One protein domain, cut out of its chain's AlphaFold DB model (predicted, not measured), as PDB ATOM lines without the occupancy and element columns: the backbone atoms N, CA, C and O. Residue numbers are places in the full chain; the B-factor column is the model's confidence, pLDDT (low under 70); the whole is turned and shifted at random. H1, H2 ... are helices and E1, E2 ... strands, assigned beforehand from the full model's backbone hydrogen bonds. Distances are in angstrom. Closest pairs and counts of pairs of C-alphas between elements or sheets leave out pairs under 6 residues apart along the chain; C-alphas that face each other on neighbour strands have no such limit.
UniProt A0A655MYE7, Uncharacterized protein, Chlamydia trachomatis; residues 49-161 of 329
ATOM      1  N   VAL A  49     -11.606  39.938  49.105       93.56
ATOM      2  CA  VAL A  49     -11.637  38.680  49.867       93.56
ATOM      3  C   VAL A  49     -12.423  37.619  49.108       93.56
ATOM      4  O   VAL A  49     -13.204  37.940  48.215       93.56
ATOM      5  N   THR A  50     -12.202  36.352  49.453       94.94
ATOM      6  CA  THR A  50     -12.995  35.215  48.967       94.94
ATOM      7  C   THR A  50     -13.512  34.450  50.168       94.94
ATOM      8  O   THR A  50     -12.720  34.073  51.027       94.94
ATOM      9  N   GLU A  51     -14.820  34.240  50.230       95.25
ATOM     10  CA  GLU A  51     -15.482  33.560  51.342       95.25
ATOM     11  C   GLU A  51     -16.481  32.525  50.822       95.25
ATOM     12  O   GLU A  51     -17.006  32.643  49.711       95.25
ATOM     13  N   ASP A  52     -16.750  31.535  51.666       95.94
ATOM     14  CA  ASP A  52     -17.802  30.545  51.474       95.94
ATOM     15  C   ASP A  52     -19.134  31.127  51.983       95.94
ATOM     16  O   ASP A  52     -19.272  31.452  53.167       95.94
ATOM     17  N   VAL A  53     -20.106  31.274  51.084       96.00
ATOM     18  CA  VAL A  53     -21.447  31.812  51.352       96.00
ATOM     19  C   VAL A  53     -22.474  30.692  51.210       96.00
ATOM     20  O   VAL A  53     -22.463  29.955  50.227       96.00
ATOM     21  N   SER A  54     -23.380  30.551  52.176       96.88
ATOM     22  CA  SER A  54     -24.442  29.547  52.099       96.88
ATOM     23  C   SER A  54     -25.468  29.910  51.025       96.88
ATOM     24  O   SER A  54     -25.913  31.050  50.928       96.88
ATOM     25  N   VAL A  55     -25.875  28.926  50.229       97.12
ATOM     26  CA  VAL A  55     -26.996  29.026  49.293       97.12
ATOM     27  C   VAL A  55     -28.104  28.114  49.799       97.12
ATOM     28  O   VAL A  55     -27.909  26.907  49.932       97.12
ATOM     29  N   THR A  56     -29.274  28.680  50.067       96.44
ATOM     30  CA  THR A  56     -30.463  27.928  50.472       96.44
ATOM     31  C   THR A  56     -31.379  27.734  49.273       96.44
ATOM     32  O   THR A  56     -31.778  28.700  48.617       96.44
ATOM     33  N   ILE A  57     -31.740  26.483  48.994       95.06
ATOM     34  CA  ILE A  57     -32.771  26.179  48.007       95.06
ATOM     35  C   ILE A  57     -34.135  26.413  48.652       95.06
ATOM     36  O   ILE A  57     -34.533  25.709  49.584       95.06
ATOM     37  N   THR A  58     -34.852  27.420  48.173       94.50
ATOM     38  CA  THR A  58     -36.162  27.784  48.714       94.50
ATOM     39  C   THR A  58     -37.266  26.926  48.096       94.50
ATOM     40  O   THR A  58     -37.070  26.185  47.127       94.50
ATOM     41  N   LYS A  59     -38.476  27.020  48.662       92.31
ATOM     42  CA  LYS A  59     -39.647  26.352  48.092       92.31
ATOM     43  C   LYS A  59     -39.872  26.854  46.658       92.31
ATOM     44  O   LYS A  59     -39.971  28.066  46.459       92.31
ATOM     45  N   PRO A  60     -40.009  25.955  45.671       95.00
ATOM     46  CA  PRO A  60     -40.135  26.372  44.288       95.00
ATOM     47  C   PRO A  60     -41.459  27.103  44.036       95.00
ATOM     48  O   PRO A  60     -42.474  26.863  44.698       95.00
ATOM     49  N   ILE A  61     -41.444  27.989  43.045       96.06
ATOM     50  CA  ILE A  61     -42.612  28.736  42.573       96.06
ATOM     51  C   ILE A  61     -43.298  28.002  41.417       96.06
ATOM     52  O   ILE A  61     -42.692  27.185  40.721       96.06
ATOM     53  N   GLY A  62     -44.563  28.335  41.167       94.31
ATOM     54  CA  GLY A  62     -45.362  27.693  40.123       94.31
ATOM     55  C   GLY A  62     -46.030  26.404  40.599       94.31
ATOM     56  O   GLY A  62     -46.154  26.154  41.798       94.31
ATOM     57  N   ARG A  63     -46.529  25.607  39.651       93.31
ATOM     58  CA  ARG A  63     -47.195  24.328  39.932       93.31
ATOM     59  C   ARG A  63     -46.530  23.212  39.140       93.31
ATOM     60  O   ARG A  63     -46.106  23.429  38.010       93.31
ATOM     61  N   ALA A  64     -46.466  22.027  39.739       94.44
ATOM     62  CA  ALA A  64     -46.049  20.831  39.025       94.44
ATOM     63  C   ALA A  64     -47.029  20.517  37.871       94.44
ATOM     64  O   ALA A  64     -48.211  20.887  37.952       94.44
ATOM     65  N   PRO A  65     -46.569  19.837  36.805       94.69
ATOM     66  CA  PRO A  65     -47.428  19.387  35.716       94.69
ATOM     67  C   PRO A  65     -48.607  18.548  36.208       94.69
ATOM     68  O   PRO A  65     -48.497  17.795  37.176       94.69
ATOM     69  N   LYS A  66     -49.747  18.637  35.513       92.88
ATOM     70  CA  LYS A  66     -50.950  17.871  35.867       92.88
ATOM     71  C   LYS A  66     -50.631  16.370  35.932       92.88
ATOM     72  O   LYS A  66     -50.085  15.810  34.987       92.88
ATOM     73  N   GLY A  67     -51.023  15.724  37.030       91.69
ATOM     74  CA  GLY A  67     -50.737  14.309  37.283       91.69
ATOM     75  C   GLY A  67     -49.432  14.056  38.041       91.69
ATOM     76  O   GLY A  67     -49.102  12.892  38.259       91.69
ATOM     77  N   TYR A  68     -48.718  15.106  38.452       94.62
ATOM     78  CA  TYR A  68     -47.573  15.030  39.352       94.62
ATOM     79  C   TYR A  68     -47.692  16.051  40.492       94.62
ATOM     80  O   TYR A  68     -48.189  17.160  40.303       94.62
ATOM     81  N   GLU A  69     -47.199  15.688  41.672       93.12
ATOM     82  CA  GLU A  69     -47.023  16.575  42.826       93.12
ATOM     83  C   GLU A  69     -45.530  16.776  43.086       93.12
ATOM     84  O   GLU A  69     -44.755  15.826  43.018       93.12
ATOM     85  N   TYR A  70     -45.107  18.005  43.382       93.50
ATOM     86  CA  TYR A  70     -43.744  18.257  43.852       93.50
ATOM     87  C   TYR A  70     -43.601  17.785  45.302       93.50
ATOM     88  O   TYR A  70     -44.385  18.193  46.160       93.50
ATOM     89  N   LEU A  71     -42.585  16.964  45.571       89.12
ATOM     90  CA  LEU A  71     -42.288  16.445  46.902       89.12
ATOM     91  C   LEU A  71     -41.227  17.283  47.614       89.12
ATOM     92  O   LEU A  71     -41.502  17.867  48.659       89.12
ATOM     93  N   ASP A  72     -40.011  17.318  47.066       88.62
ATOM     94  CA  ASP A  72     -38.870  17.980  47.701       88.62
ATOM     95  C   ASP A  72     -37.745  18.268  46.693       88.62
ATOM     96  O   ASP A  72     -37.800  17.859  45.531       88.62
ATOM     97  N   THR A  73     -36.714  18.970  47.153       89.88
ATOM     98  CA  THR A  73     -35.471  19.226  46.428       89.88
ATOM     99  C   THR A  73     -34.292  18.736  47.252       89.88
ATOM    100  O   THR A  73     -34.274  18.862  48.478       89.88
ATOM    101  N   TRP A  74     -33.287  18.196  46.573       87.00
ATOM    102  CA  TRP A  74     -32.035  17.795  47.196       87.00
ATOM    103  C   TRP A  74     -30.841  18.243  46.351       87.00
ATOM    104  O   TRP A  74     -30.908  18.062  45.135       87.00
ATOM    105  N   PRO A  75     -29.738  18.723  46.954       89.12
ATOM    106  CA  PRO A  75     -29.602  19.114  48.365       89.12
ATOM    107  C   PRO A  75     -30.364  20.414  48.688       89.12
ATOM    108  O   PRO A  75     -30.708  21.178  47.789       89.12
ATOM    109  N   LYS A  76     -30.640  20.664  49.978       89.94
ATOM    110  CA  LYS A  76     -31.327  21.892  50.446       89.94
ATOM    111  C   LYS A  76     -30.390  23.077  50.660       89.94
ATOM    112  O   LYS A  76     -30.825  24.225  50.583       89.94
ATOM    113  N   TYR A  77     -29.122  22.786  50.920       92.75
ATOM    114  CA  TYR A  77     -28.085  23.771  51.180       92.75
ATOM    115  C   TYR A  77     -26.876  23.463  50.310       92.75
ATOM    116  O   TYR A  77     -26.499  22.301  50.157       92.75
ATOM    117  N   LEU A  78     -26.289  24.516  49.760       94.81
ATOM    118  CA  LEU A  78     -25.046  24.499  49.000       94.81
ATOM    119  C   LEU A  78     -24.126  25.600  49.540       94.81
ATOM    120  O   LEU A  78     -24.554  26.472  50.298       94.81
ATOM    121  N   VAL A  79     -22.863  25.572  49.143       95.75
ATOM    122  CA  VAL A  79     -21.834  26.542  49.508       95.75
ATOM    123  C   VAL A  79     -21.263  27.171  48.243       95.75
ATOM    124  O   VAL A  79     -20.602  26.511  47.449       95.75
ATOM    125  N   GLN A  80     -21.480  28.472  48.073       95.25
ATOM    126  CA  GLN A  80     -20.942  29.253  46.967       95.25
ATOM    127  C   GLN A  80     -19.686  30.002  47.405       95.25
ATOM    128  O   GLN A  80     -19.731  30.826  48.318       95.25
ATOM    129  N   LYS A  81     -18.579  29.806  46.691       95.19
ATOM    130  CA  LYS A  81     -17.400  30.672  46.816       95.19
ATOM    131  C   LYS A  81     -17.646  31.985  46.097       95.19
ATOM    132  O   LYS A  81     -17.845  31.987  44.881       95.19
ATOM    133  N   VAL A  82     -17.606  33.087  46.841       95.12
ATOM    134  CA  VAL A  82     -17.820  34.439  46.316       95.12
ATOM    135  C   VAL A  82     -16.592  35.294  46.600       95.12
ATOM    136  O   VAL A  82     -16.133  35.386  47.739       95.12
ATOM    137  N   SER A  83     -16.073  35.941  45.556       93.25
ATOM    138  CA  SER A  83     -14.943  36.867  45.639       93.25
ATOM    139  C   SER A  83     -15.406  38.298  45.379       93.25
ATOM    140  O   SER A  83     -16.144  38.547  44.429       93.25
ATOM    141  N   GLY A  84     -14.975  39.250  46.203       92.56
ATOM    142  CA  GLY A  84     -15.415  40.640  46.087       92.56
ATOM    143  C   GLY A  84     -14.887  41.545  47.201       92.56
ATOM    144  O   GLY A  84     -14.055  41.122  48.011       92.56
ATOM    145  N   PRO A  85     -15.357  42.802  47.261       92.25
ATOM    146  CA  PRO A  85     -15.036  43.710  48.356       92.25
ATOM    147  C   PRO A  85     -15.482  43.152  49.709       92.25
ATOM    148  O   PRO A  85     -16.611  42.673  49.846       92.25
ATOM    149  N   LYS A  86     -14.616  43.264  50.717       91.31
ATOM    150  CA  LYS A  86     -14.810  42.667  52.043       91.31
ATOM    151  C   LYS A  86     -16.164  42.983  52.659       91.31
ATOM    152  O   LYS A  86     -16.821  42.074  53.147       91.31
ATOM    153  N   GLU A  87     -16.602  44.237  52.620       90.94
ATOM    154  CA  GLU A  87     -17.860  44.635  53.251       90.94
ATOM    155  C   GLU A  87     -19.078  43.947  52.618       90.94
ATOM    156  O   GLU A  87     -19.972  43.500  53.336       90.94
ATOM    157  N   TYR A  88     -19.097  43.807  51.288       92.06
ATOM    158  CA  TYR A  88     -20.200  43.157  50.578       92.06
ATOM    159  C   TYR A  88     -20.168  41.639  50.732       92.06
ATOM    160  O   TYR A  88     -21.211  41.027  50.941       92.06
ATOM    161  N   VAL A  89     -18.982  41.029  50.673       93.31
ATOM    162  CA  VAL A  89     -18.838  39.577  50.845       93.31
ATOM    163  C   VAL A  89     -19.173  39.163  52.279       93.31
ATOM    164  O   VAL A  89     -19.890  38.186  52.467       93.31
ATOM    165  N   SER A  90     -18.736  39.920  53.292       92.06
ATOM    166  CA  SER A  90     -19.136  39.673  54.685       92.06
ATOM    167  C   SER A  90     -20.647  39.819  54.869       92.06
ATOM    168  O   SER A  90     -21.266  38.946  55.464       92.06
ATOM    169  N   SER A  91     -21.263  40.850  54.277       93.12
ATOM    170  CA  SER A  91     -22.721  40.999  54.304       93.12
ATOM    171  C   SER A  91     -23.438  39.811  53.652       93.12
ATOM    172  O   SER A  91     -24.394  39.300  54.230       93.12
ATOM    173  N   LEU A  92     -22.967  39.318  52.501       93.62
ATOM    174  CA  LEU A  92     -23.532  38.116  51.877       93.62
ATOM    175  C   LEU A  92     -23.331  36.862  52.722       93.62
ATOM    176  O   LEU A  92     -24.227  36.031  52.774       93.62
ATOM    177  N   LYS A  93     -22.192  36.720  53.398       93.75
ATOM    178  CA  LYS A  93     -21.936  35.591  54.296       93.75
ATOM    179  C   LYS A  93     -22.924  35.555  55.464       93.75
ATOM    180  O   LYS A  93     -23.371  34.474  55.835       93.75
ATOM    181  N   ASP A  94     -23.287  36.721  55.995       93.44
ATOM    182  CA  ASP A  94     -24.239  36.838  57.102       93.44
ATOM    183  C   ASP A  94     -25.689  36.548  56.672       93.44
ATOM    184  O   ASP A  94     -26.457  35.982  57.449       93.44
ATOM    185  N   HIS A  95     -26.074  36.921  55.445       93.19
ATOM    186  CA  HIS A  95     -27.452  36.763  54.949       93.19
ATOM    187  C   HIS A  95     -27.681  35.466  54.159       93.19
ATOM    188  O   HIS A  95     -28.804  34.969  54.108       93.19
ATOM    189  N   GLY A  96     -26.634  34.914  53.550       94.19
ATOM    190  CA  GLY A  96     -26.729  33.834  52.577       94.19
ATOM    191  C   GLY A  96     -27.302  34.282  51.229       94.19
ATOM    192  O   GLY A  96     -27.621  35.449  50.989       94.19
ATOM    193  N   LEU A  97     -27.414  33.318  50.325       95.88
ATOM    194  CA  LEU A  97     -28.033  33.442  49.012       95.88
ATOM    195  C   LEU A  97     -29.230  32.496  48.923       95.88
ATOM    196  O   LEU A  97     -29.262  31.441  49.556       95.88
ATOM    197  N   GLU A  98     -30.196  32.845  48.085       95.81
ATOM    198  CA  GLU A  98     -31.383  32.029  47.847       95.81
ATOM    199  C   GLU A  98     -31.461  31.613  46.380       95.81
ATOM    200  O   GLU A  98     -31.240  32.419  45.472       95.81
ATOM    201  N   LEU A  99     -31.820  30.352  46.142       95.88
ATOM    202  CA  LEU A  99     -32.106  29.827  44.811       95.88
ATOM    203  C   LEU A  99     -33.521  29.255  44.781       95.88
ATOM    204  O   LEU A  99     -33.852  28.347  45.539       95.88
ATOM    205  N   THR A 100     -34.351  29.787  43.884       96.06
ATOM    206  CA  THR A 100     -35.759  29.399  43.745       96.06
ATOM    207  C   THR A 100     -36.010  28.798  42.365       96.06
ATOM    208  O   THR A 100     -35.825  29.471  41.349       96.06
ATOM    209  N   PHE A 101     -36.487  27.553  42.304       96.00
ATOM    210  CA  PHE A 101     -36.852  26.916  41.033       96.00
ATOM    211  C   PHE A 101     -38.282  27.243  40.606       96.00
ATOM    212  O   PHE A 101     -39.170  27.424  41.435       96.00
ATOM    213  N   ASN A 102     -38.518  27.284  39.292       95.25
ATOM    214  CA  ASN A 102     -39.843  27.490  38.713       95.25
ATOM    215  C   ASN A 102     -40.373  26.185  38.109       95.25
ATOM    216  O   ASN A 102     -39.915  25.759  37.048       95.25
ATOM    217  N   LEU A 103     -41.369  25.585  38.761       95.75
ATOM    218  CA  LEU A 103     -41.957  24.310  38.344       95.75
ATOM    219  C   LEU A 103     -42.707  24.395  37.012       95.75
ATOM    220  O   LEU A 103     -42.834  23.380  36.340       95.75
ATOM    221  N   ASN A 104     -43.136  25.587  36.581       94.38
ATOM    222  CA  ASN A 104     -43.825  25.751  35.295       94.38
ATOM    223  C   ASN A 104     -42.913  25.446  34.093       94.38
ATOM    224  O   ASN A 104     -43.402  25.333  32.973       94.38
ATOM    225  N   LYS A 105     -41.595  25.366  34.309       93.88
ATOM    226  CA  LYS A 105     -40.623  24.989  33.282       93.88
ATOM    227  C   LYS A 105     -40.392  23.473  33.189       93.88
ATOM    228  O   LYS A 105     -39.703  23.045  32.274       93.88
ATOM    229  N   VAL A 106     -40.912  22.683  34.129       95.06
ATOM    230  CA  VAL A 106     -40.841  21.215  34.083       95.06
ATOM    231  C   VAL A 106     -42.019  20.713  33.255       95.06
ATOM    232  O   VAL A 106     -43.155  21.094  33.532       95.06
ATOM    233  N   SER A 107     -41.778  19.874  32.245       94.25
ATOM    234  CA  SER A 107     -42.854  19.330  31.401       94.25
ATOM    235  C   SER A 107     -43.362  17.968  31.887       94.25
ATOM    236  O   SER A 107     -42.661  17.217  32.570       94.25
ATOM    237  N   PHE A 108     -44.601  17.628  31.522       94.38
ATOM    238  CA  PHE A 108     -45.172  16.315  31.825       94.38
ATOM    239  C   PHE A 108     -44.406  15.200  31.101       94.38
ATOM    240  O   PHE A 108     -44.107  14.168  31.693       94.38
ATOM    241  N   GLU A 109     -44.064  15.423  29.832       94.38
ATOM    242  CA  GLU A 109     -43.394  14.460  28.963       94.38
ATOM    243  C   GLU A 109     -41.994  14.109  29.484       94.38
ATOM    244  O   GLU A 109     -41.570  12.955  29.410       94.38
ATOM    245  N   GLU A 110     -41.277  15.086  30.047       92.81
ATOM    246  CA  GLU A 110     -39.995  14.854  30.720       92.81
ATOM    247  C   GLU A 110     -40.151  13.997  31.971       92.81
ATOM    248  O   GLU A 110     -39.393  13.040  32.146       92.81
ATOM    249  N   LEU A 111     -41.131  14.311  32.824       93.12
ATOM    250  CA  LEU A 111     -41.380  13.544  34.043       93.12
ATOM    251  C   LEU A 111     -41.804  12.110  33.727       93.12
ATOM    252  O   LEU A 111     -41.281  11.178  34.336       93.12
ATOM    253  N   ASP A 112     -42.690  11.903  32.755       92.00
ATOM    254  CA  ASP A 112     -43.150  10.559  32.407       92.00
ATOM    255  C   ASP A 112     -42.044   9.729  31.737       92.00
ATOM    256  O   ASP A 112     -41.847   8.560  32.072       92.00
ATOM    257  N   ARG A 113     -41.212  10.343  30.888       91.56
ATOM    258  CA  ARG A 113     -40.021   9.678  30.342       91.56
ATOM    259  C   ARG A 113     -39.026   9.292  31.440       91.56
ATOM    260  O   ARG A 113     -38.511   8.173  31.425       91.56
ATOM    261  N   ASN A 114     -38.758  10.191  32.389       87.50
ATOM    262  CA  ASN A 114     -37.864   9.913  33.516       87.50
ATOM    263  C   ASN A 114     -38.413   8.784  34.390       87.50
ATOM    264  O   ASN A 114     -37.651   7.904  34.786       87.50
ATOM    265  N   ARG A 115     -39.730   8.768  34.616       87.88
ATOM    266  CA  ARG A 115     -40.440   7.710  35.339       87.88
ATOM    267  C   ARG A 115     -40.187   6.342  34.720       87.88
ATOM    268  O   ARG A 115     -39.730   5.425  35.400       87.88
ATOM    269  N   LEU A 116     -40.416   6.214  33.413       86.75
ATOM    270  CA  LEU A 116     -40.181   4.971  32.677       86.75
ATOM    271  C   LEU A 116     -38.703   4.551  32.745       86.75
ATOM    272  O   LEU A 116     -38.400   3.393  33.029       86.75
ATOM    273  N   ALA A 117     -37.776   5.498  32.585       84.38
ATOM    274  CA  ALA A 117     -36.333   5.250  32.663       84.38
ATOM    275  C   ALA A 117     -35.816   4.913  34.079       84.38
ATOM    276  O   ALA A 117     -34.668   4.483  34.238       84.38
ATOM    277  N   GLN A 118     -36.620   5.147  35.116       78.75
ATOM    278  CA  GLN A 118     -36.314   4.832  36.516       78.75
ATOM    279  C   GLN A 118     -36.974   3.528  36.980       78.75
ATOM    280  O   GLN A 118     -36.859   3.180  38.147       78.75
ATOM    281  N   GLY A 119     -37.605   2.774  36.072       80.06
ATOM    282  CA  GLY A 119     -38.278   1.520  36.410       80.06
ATOM    283  C   GLY A 119     -39.760   1.690  36.727       80.06
ATOM    284  O   GLY A 119     -40.321   0.861  37.433       80.06
ATOM    285  N   ASN A 120     -40.392   2.742  36.192       81.44
ATOM    286  CA  ASN A 120     -41.823   3.019  36.349       81.44
ATOM    287  C   ASN A 120     -42.238   3.221  37.818       81.44
ATOM    288  O   ASN A 120     -43.289   2.752  38.239       81.44
ATOM    289  N   LEU A 121     -41.390   3.908  38.584       83.25
ATOM    290  CA  LEU A 121     -41.635   4.236  39.989       83.25
ATOM    291  C   LEU A 121     -42.661   5.366  40.123       83.25
ATOM    292  O   LEU A 121     -42.785   6.196  39.225       83.25
ATOM    293  N   ASP A 122     -43.360   5.445  41.251       86.75
ATOM    294  CA  ASP A 122     -44.292   6.560  41.500       86.75
ATOM    295  C   ASP A 122     -43.530   7.858  41.747       86.75
ATOM    296  O   ASP A 122     -43.945   8.940  41.334       86.75
ATOM    297  N   GLU A 123     -42.392   7.737  42.424       87.88
ATOM    298  CA  GLU A 123     -41.489   8.836  42.701       87.88
ATOM    299  C   GLU A 123     -40.502   9.000  41.547       87.88
ATOM    300  O   GLU A 123     -39.806   8.063  41.152       87.88
ATOM    301  N   VAL A 124     -40.438  10.213  41.007       89.44
ATOM    302  CA  VAL A 124     -39.628  10.554  39.844       89.44
ATOM    303  C   VAL A 124     -38.583  11.578  40.237       89.44
ATOM    304  O   VAL A 124     -38.899  12.667  40.721       89.44
ATOM    305  N   VAL A 125     -37.326  11.249  39.954       88.81
ATOM    306  CA  VAL A 125     -36.210  12.185  40.075       88.81
ATOM    307  C   VAL A 125     -36.094  13.001  38.792       88.81
ATOM    308  O   VAL A 125     -35.915  12.446  37.706       88.81
ATOM    309  N   TYR A 126     -36.150  14.321  38.921       91.56
ATOM    310  CA  TYR A 126     -35.869  15.278  37.858       91.56
ATOM    311  C   TYR A 126     -34.526  15.958  38.131       91.56
ATOM    312  O   TYR A 126     -34.360  16.637  39.143       91.56
ATOM    313  N   LEU A 127     -33.560  15.769  37.233       90.56
ATOM    314  CA  LEU A 127     -32.255  16.423  37.329       90.56
ATOM    315  C   LEU A 127     -32.393  17.892  36.932       90.56
ATOM    316  O   LEU A 127     -32.948  18.193  35.874       90.56
ATOM    317  N   VAL A 128     -31.903  18.801  37.776       92.81
ATOM    318  CA  VAL A 128     -31.981  20.236  37.489       92.81
ATOM    319  C   VAL A 128     -31.006  20.582  36.354       92.81
ATOM    320  O   VAL A 128     -29.820  20.277  36.485       92.81
ATOM    321  N   PRO A 129     -31.462  21.216  35.254       93.31
ATOM    322  CA  PRO A 129     -30.582  21.638  34.163       93.31
ATOM    323  C   PRO A 129     -29.547  22.676  34.612       93.31
ATOM    324  O   PRO A 129     -29.858  23.538  35.434       93.31
ATOM    325  N   GLU A 130     -28.358  22.659  34.002       92.25
ATOM    326  CA  GLU A 130     -27.258  23.592  34.314       92.25
ATOM    327  C   GLU A 130     -27.665  25.066  34.201       92.25
ATOM    328  O   GLU A 130     -27.315  25.887  35.047       92.25
ATOM    329  N   ASP A 131     -28.515  25.410  33.232       93.38
ATOM    330  CA  ASP A 131     -29.000  26.783  33.057       93.38
ATOM    331  C   ASP A 131     -29.780  27.330  34.264       93.38
ATOM    332  O   ASP A 131     -29.950  28.544  34.388       93.38
ATOM    333  N   TRP A 132     -30.282  26.459  35.146       94.56
ATOM    334  CA  TRP A 132     -31.008  26.852  36.358       94.56
ATOM    335  C   TRP A 132     -30.098  26.925  37.586       94.56
ATOM    336  O   TRP A 132     -30.505  27.479  38.606       94.56
ATOM    337  N   LYS A 133     -28.878  26.386  37.510       95.00
ATOM    338  CA  LYS A 133     -27.904  26.323  38.605       95.00
ATOM    339  C   LYS A 133     -27.100  27.621  38.702       95.00
ATOM    340  O   LYS A 133     -25.873  27.622  38.660       95.00
ATOM    341  N   LYS A 134     -27.808  28.750  38.798       95.00
ATOM    342  CA  LYS A 134     -27.220  30.096  38.825       95.00
ATOM    343  C   LYS A 134     -27.807  30.921  39.961       95.00
ATOM    344  O   LYS A 134     -29.021  30.939  40.143       95.00
ATOM    345  N   VAL A 135     -26.956  31.635  40.689       94.69
ATOM    346  CA  VAL A 135     -27.329  32.513  41.806       94.69
ATOM    347  C   VAL A 135     -26.990  33.962  41.483       94.69
ATOM    348  O   VAL A 135     -25.997  34.246  40.821       94.69
ATOM    349  N   TYR A 136     -27.837  34.887  41.924       94.19
ATOM    350  CA  TYR A 136     -27.628  36.315  41.710       94.19
ATOM    351  C   TYR A 136     -26.660  36.880  42.755       94.19
ATOM    352  O   TYR A 136     -26.859  36.670  43.950       94.19
ATOM    353  N   ILE A 137     -25.636  37.613  42.310       94.06
ATOM    354  CA  ILE A 137     -24.654  38.295  43.158       94.06
ATOM    355  C   ILE A 137     -24.985  39.797  43.183       94.06
ATOM    356  O   ILE A 137     -24.716  40.502  42.208       94.06
ATOM    357  N   PRO A 138     -25.549  40.329  44.288       89.81
ATOM    358  CA  PRO A 138     -26.108  41.682  44.314       89.81
ATOM    359  C   PRO A 138     -25.110  42.805  44.036       89.81
ATOM    360  O   PRO A 138     -25.461  43.778  43.376       89.81
ATOM    361  N   PHE A 139     -23.877  42.691  44.537       88.50
ATOM    362  CA  PHE A 139     -22.874  43.753  44.394       88.50
ATOM    363  C   PHE A 139     -22.237  43.801  42.999       88.50
ATOM    364  O   PHE A 139     -21.710  44.841  42.616       88.50
ATOM    365  N   ASP A 140     -22.280  42.693  42.255       86.81
ATOM    366  CA  ASP A 140     -21.778  42.590  40.878       86.81
ATOM    367  C   ASP A 140     -22.915  42.728  39.846       86.81
ATOM    368  O   ASP A 140     -22.677  42.847  38.649       86.81
ATOM    369  N   ASN A 141     -24.173  42.735  40.315       89.75
ATOM    370  CA  ASN A 141     -25.382  42.774  39.493       89.75
ATOM    371  C   ASN A 141     -25.369  41.710  38.375       89.75
ATOM    372  O   ASN A 141     -25.751  41.965  37.230       89.75
ATOM    373  N   SER A 142     -24.893  40.510  38.708       92.94
ATOM    374  CA  SER A 142     -24.662  39.425  37.758       92.94
ATOM    375  C   SER A 142     -25.149  38.087  38.317       92.94
ATOM    376  O   SER A 142     -25.347  37.923  39.521       92.94
ATOM    377  N   TYR A 143     -25.382  37.122  37.426       93.56
ATOM    378  CA  TYR A 143     -25.650  35.739  37.810       93.56
ATOM    379  C   TYR A 143     -24.368  34.924  37.699       93.56
ATOM    380  O   TYR A 143     -23.705  34.945  36.663       93.56
ATOM    381  N   MET A 144     -24.064  34.168  38.748       93.25
ATOM    382  CA  MET A 144     -22.916  33.277  38.824       93.25
ATOM    383  C   MET A 144     -23.387  31.825  38.843       93.25
ATOM    384  O   MET A 144     -24.377  31.500  39.497       93.25
ATOM    385  N   GLU A 145     -22.682  30.952  38.127       95.75
ATOM    386  CA  GLU A 145     -22.911  29.508  38.199       95.75
ATOM    387  C   GLU A 145     -22.555  28.970  39.588       95.75
ATOM    388  O   GLU A 145     -21.627  29.455  40.250       95.75
ATOM    389  N   LEU A 146     -23.323  27.977  40.035       95.31
ATOM    390  CA  LEU A 146     -23.044  27.288  41.285       95.31
ATOM    391  C   LEU A 146     -21.673  26.609  41.200       95.31
ATOM    392  O   LEU A 146     -21.420  25.837  40.281       95.31
ATOM    393  N   ASN A 147     -20.796  26.894  42.162       93.38
ATOM    394  CA  ASN A 147     -19.437  26.342  42.205       93.38
ATOM    395  C   ASN A 147     -19.215  25.334  43.345       93.38
ATOM    396  O   ASN A 147     -18.076  24.960  43.635       93.38
ATOM    397  N   ASP A 148     -20.305  24.869  43.956       93.06
ATOM    398  CA  ASP A 148     -20.310  23.743  44.885       93.06
ATOM    399  C   ASP A 148     -20.333  22.415  44.105       93.06
ATOM    400  O   ASP A 148     -21.260  22.207  43.319       93.06
ATOM    401  N   PRO A 149     -19.410  21.467  44.350       90.25
ATOM    402  CA  PRO A 149     -19.508  20.108  43.808       90.25
ATOM    403  C   PRO A 149     -20.845  19.404  44.109       90.25
ATOM    404  O   PRO A 149     -21.274  18.528  43.361       90.25
ATOM    405  N   GLN A 150     -21.531  19.767  45.197       89.06
ATOM    406  CA  GLN A 150     -22.850  19.225  45.532       89.06
ATOM    407  C   GLN A 150     -23.957  19.684  44.568       89.06
ATOM    408  O   GLN A 150     -25.004  19.034  44.487       89.06
ATOM    409  N   ALA A 151     -23.740  20.759  43.800       91.25
ATOM    410  CA  ALA A 151     -24.698  21.254  42.813       91.25
ATOM    411  C   ALA A 151     -24.930  20.263  41.655       91.25
ATOM    412  O   ALA A 151     -25.993  20.282  41.027       91.25
ATOM    413  N   ASP A 152     -23.996  19.344  41.401       87.88
ATOM    414  CA  ASP A 152     -24.158  18.268  40.412       87.88
ATOM    415  C   ASP A 152     -25.270  17.286  40.798       87.88
ATOM    416  O   ASP A 152     -25.928  16.704  39.935       87.88
ATOM    417  N   PHE A 153     -25.542  17.143  42.097       85.94
ATOM    418  CA  PHE A 153     -26.577  16.250  42.617       85.94
ATOM    419  C   PHE A 153     -27.942  16.922  42.763       85.94
ATOM    420  O   PHE A 153     -28.875  16.288  43.263       85.94
ATOM    421  N   LEU A 154     -28.063  18.181  42.330       90.06
ATOM    422  CA  LEU A 154     -29.272  18.975  42.467       90.06
ATOM    423  C   LEU A 154     -30.425  18.387  41.649       90.06
ATOM    424  O   LEU A 154     -30.373  18.270  40.420       90.06
ATOM    425  N   ARG A 155     -31.487  18.011  42.353       89.81
ATOM    426  CA  ARG A 155     -32.634  17.290  41.806       89.81
ATOM    427  C   ARG A 155     -33.930  17.708  42.474       89.81
ATOM    428  O   ARG A 155     -33.969  17.958  43.676       89.81
ATOM    429  N   LEU A 156     -34.999  17.696  41.693       92.69
ATOM    430  CA  LEU A 156     -36.369  17.847  42.160       92.69
ATOM    431  C   LEU A 156     -37.028  16.468  42.209       92.69
ATOM    432  O   LEU A 156     -36.842  15.651  41.306       92.69
ATOM    433  N   LEU A 157     -37.799  16.213  43.255       89.94
ATOM    434  CA  LEU A 157     -38.546  14.977  43.446       89.94
ATOM    435  C   LEU A 157     -40.022  15.235  43.177       89.94
ATOM    436  O   LEU A 157     -40.599  16.192  43.695       89.94
ATOM    437  N   PHE A 158     -40.633  14.358  42.390       93.12
ATOM    438  CA  PHE A 158     -42.051  14.410  42.063       93.12
ATOM    439  C   PHE A 158     -42.730  13.090  42.405       93.12
ATOM    440  O   PHE A 158     -42.117  12.038  42.281       93.12
ATOM    441  N   LEU A 159     -44.001  13.142  42.790       92.75
ATOM    442  CA  LEU A 159     -44.862  11.980  42.977       92.75
ATOM    443  C   LEU A 159     -45.889  11.926  41.853       92.75
ATOM    444  O   LEU A 159     -46.566  12.921  41.589       92.75
ATOM    445  N   LYS A 160     -46.037  10.770  41.213       92.81
ATOM    446  CA  LYS A 160     -47.145  10.505  40.301       92.81
ATOM    447  C   LYS A 160     -48.453  10.509  41.090       92.81
ATOM    448  O   LYS A 160     -48.621   9.753  42.037       92.81
ATOM    449  N   GLN A 161     -49.392  11.359  40.691       90.00
ATOM    450  CA  GLN A 161     -50.714  11.376  41.303       90.00
ATOM    451  C   GLN A 161     -51.585  10.292  40.676       90.00
ATOM    452  O   GLN A 161     -52.035  10.430  39.537       90.00
TER     453      GLN A 161
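AT A GLANCE: This is residues 49 to 161 of the 329 residues of an uncharacterized protein of Chlamydia trachomatis (UniProt A0A655MYE7). The model is a rod of two small sheets placed end to end, each with one helix: H1 runs along the sheet E3 E1 E4 in one half, and H2 crosses the strongly twisted sheet E2 E8 E5 in the other. E2 runs on into E3 and ties the halves together, the hairpin E6 and E7 sits beside E4, and the short H3 lies near the join. The printed part has 113 residues, with three named helices and eight named strands in the order E1 E2 E3 H1 E4 H2 E5 E6 E7 H3 E8; the class is mixed, helices and strands. The sheet E3 E1 E4 is mixed, and E2 E8 E5 is antiparallel. The whole is only just loose, close to compact, with a radius of gyration of the C-alphas of 16.0 A and spans of 50 by 24 by 20 A.

IN THESE COORDINATES: In the first sheet, E1 is residues 49 to 57, 24.6 A long, from C-alpha 49 at (-11.637, 38.680, 49.867); E3 is residues 77 to 85, 24.0 A; E4 is residues 97 to 99. H1 is residues 86 to 95, 14.3 A. In the second sheet, E2 is residues 68 to 74, 17.6 A; E5 is residues 123 to 127, 13.1 A; E8 is residues 155 to 160, 16.1 A, ending at C-alpha 160 at (-47.145, 10.505, 40.301). H2 is residues 108 to 117, 14.2 A, from C-alpha 108 at (-45.172, 16.315, 31.825). E6 is residues 134 to 137, E7 residues 142 to 145 and H3 residues 149 to 153.

HOW THE PARTS SIT: E3 and E1 are antiparallel, with N 53 and O 80 2.8 A apart, within hydrogen-bond range. E1 and E4 are parallel, with N 56 and O 97 at 2.8 A. H1 is on this sheet, over E3 and E1, at a height of 8.3 A; its closest C-alphas to E1 are those of Lys 93 and Val 53, 4.8 A apart. The closest C-alphas of E4 and E6 are those of Leu 99 and Val 135, 6.3 A apart. The hairpin E6 and E7 has N 135 and O 144 at 2.8 A. E2 runs on into E3 across a break of 2 residues, at 57 degrees. E8, the inner strand of the other sheet, is antiparallel to E2, with N 71 and O 157 at 2.8 A, and to E5, with N 124 and O 158 at 2.8 A. H2 is on one face of this sheet, two layers, helix over strands, at a height of 8.4 A; the C-alphas of Arg 115 and Val 124, closest between H2 and E5, are 5.4 A apart. On the local plane H2 stands at 84 degrees to E8, across the strands. H3 only grazes the sheet E3 E1 E4, with residues 149 to 151. H1 and H2 are apart. In H1 and H2 every O i to N i+4 pair is within hydrogen-bond range; in H3 0 of 1 is, beside 2 of 2 O i to N i+3 pairs.

THE WHOLE: The two C-alphas farthest apart are those of Glu 87 and Asn 120, at 50.9 A. The printed part has no cut, and no link is long. The mean pLDDT of the printed part is 92.2, and no printed residue is under 70.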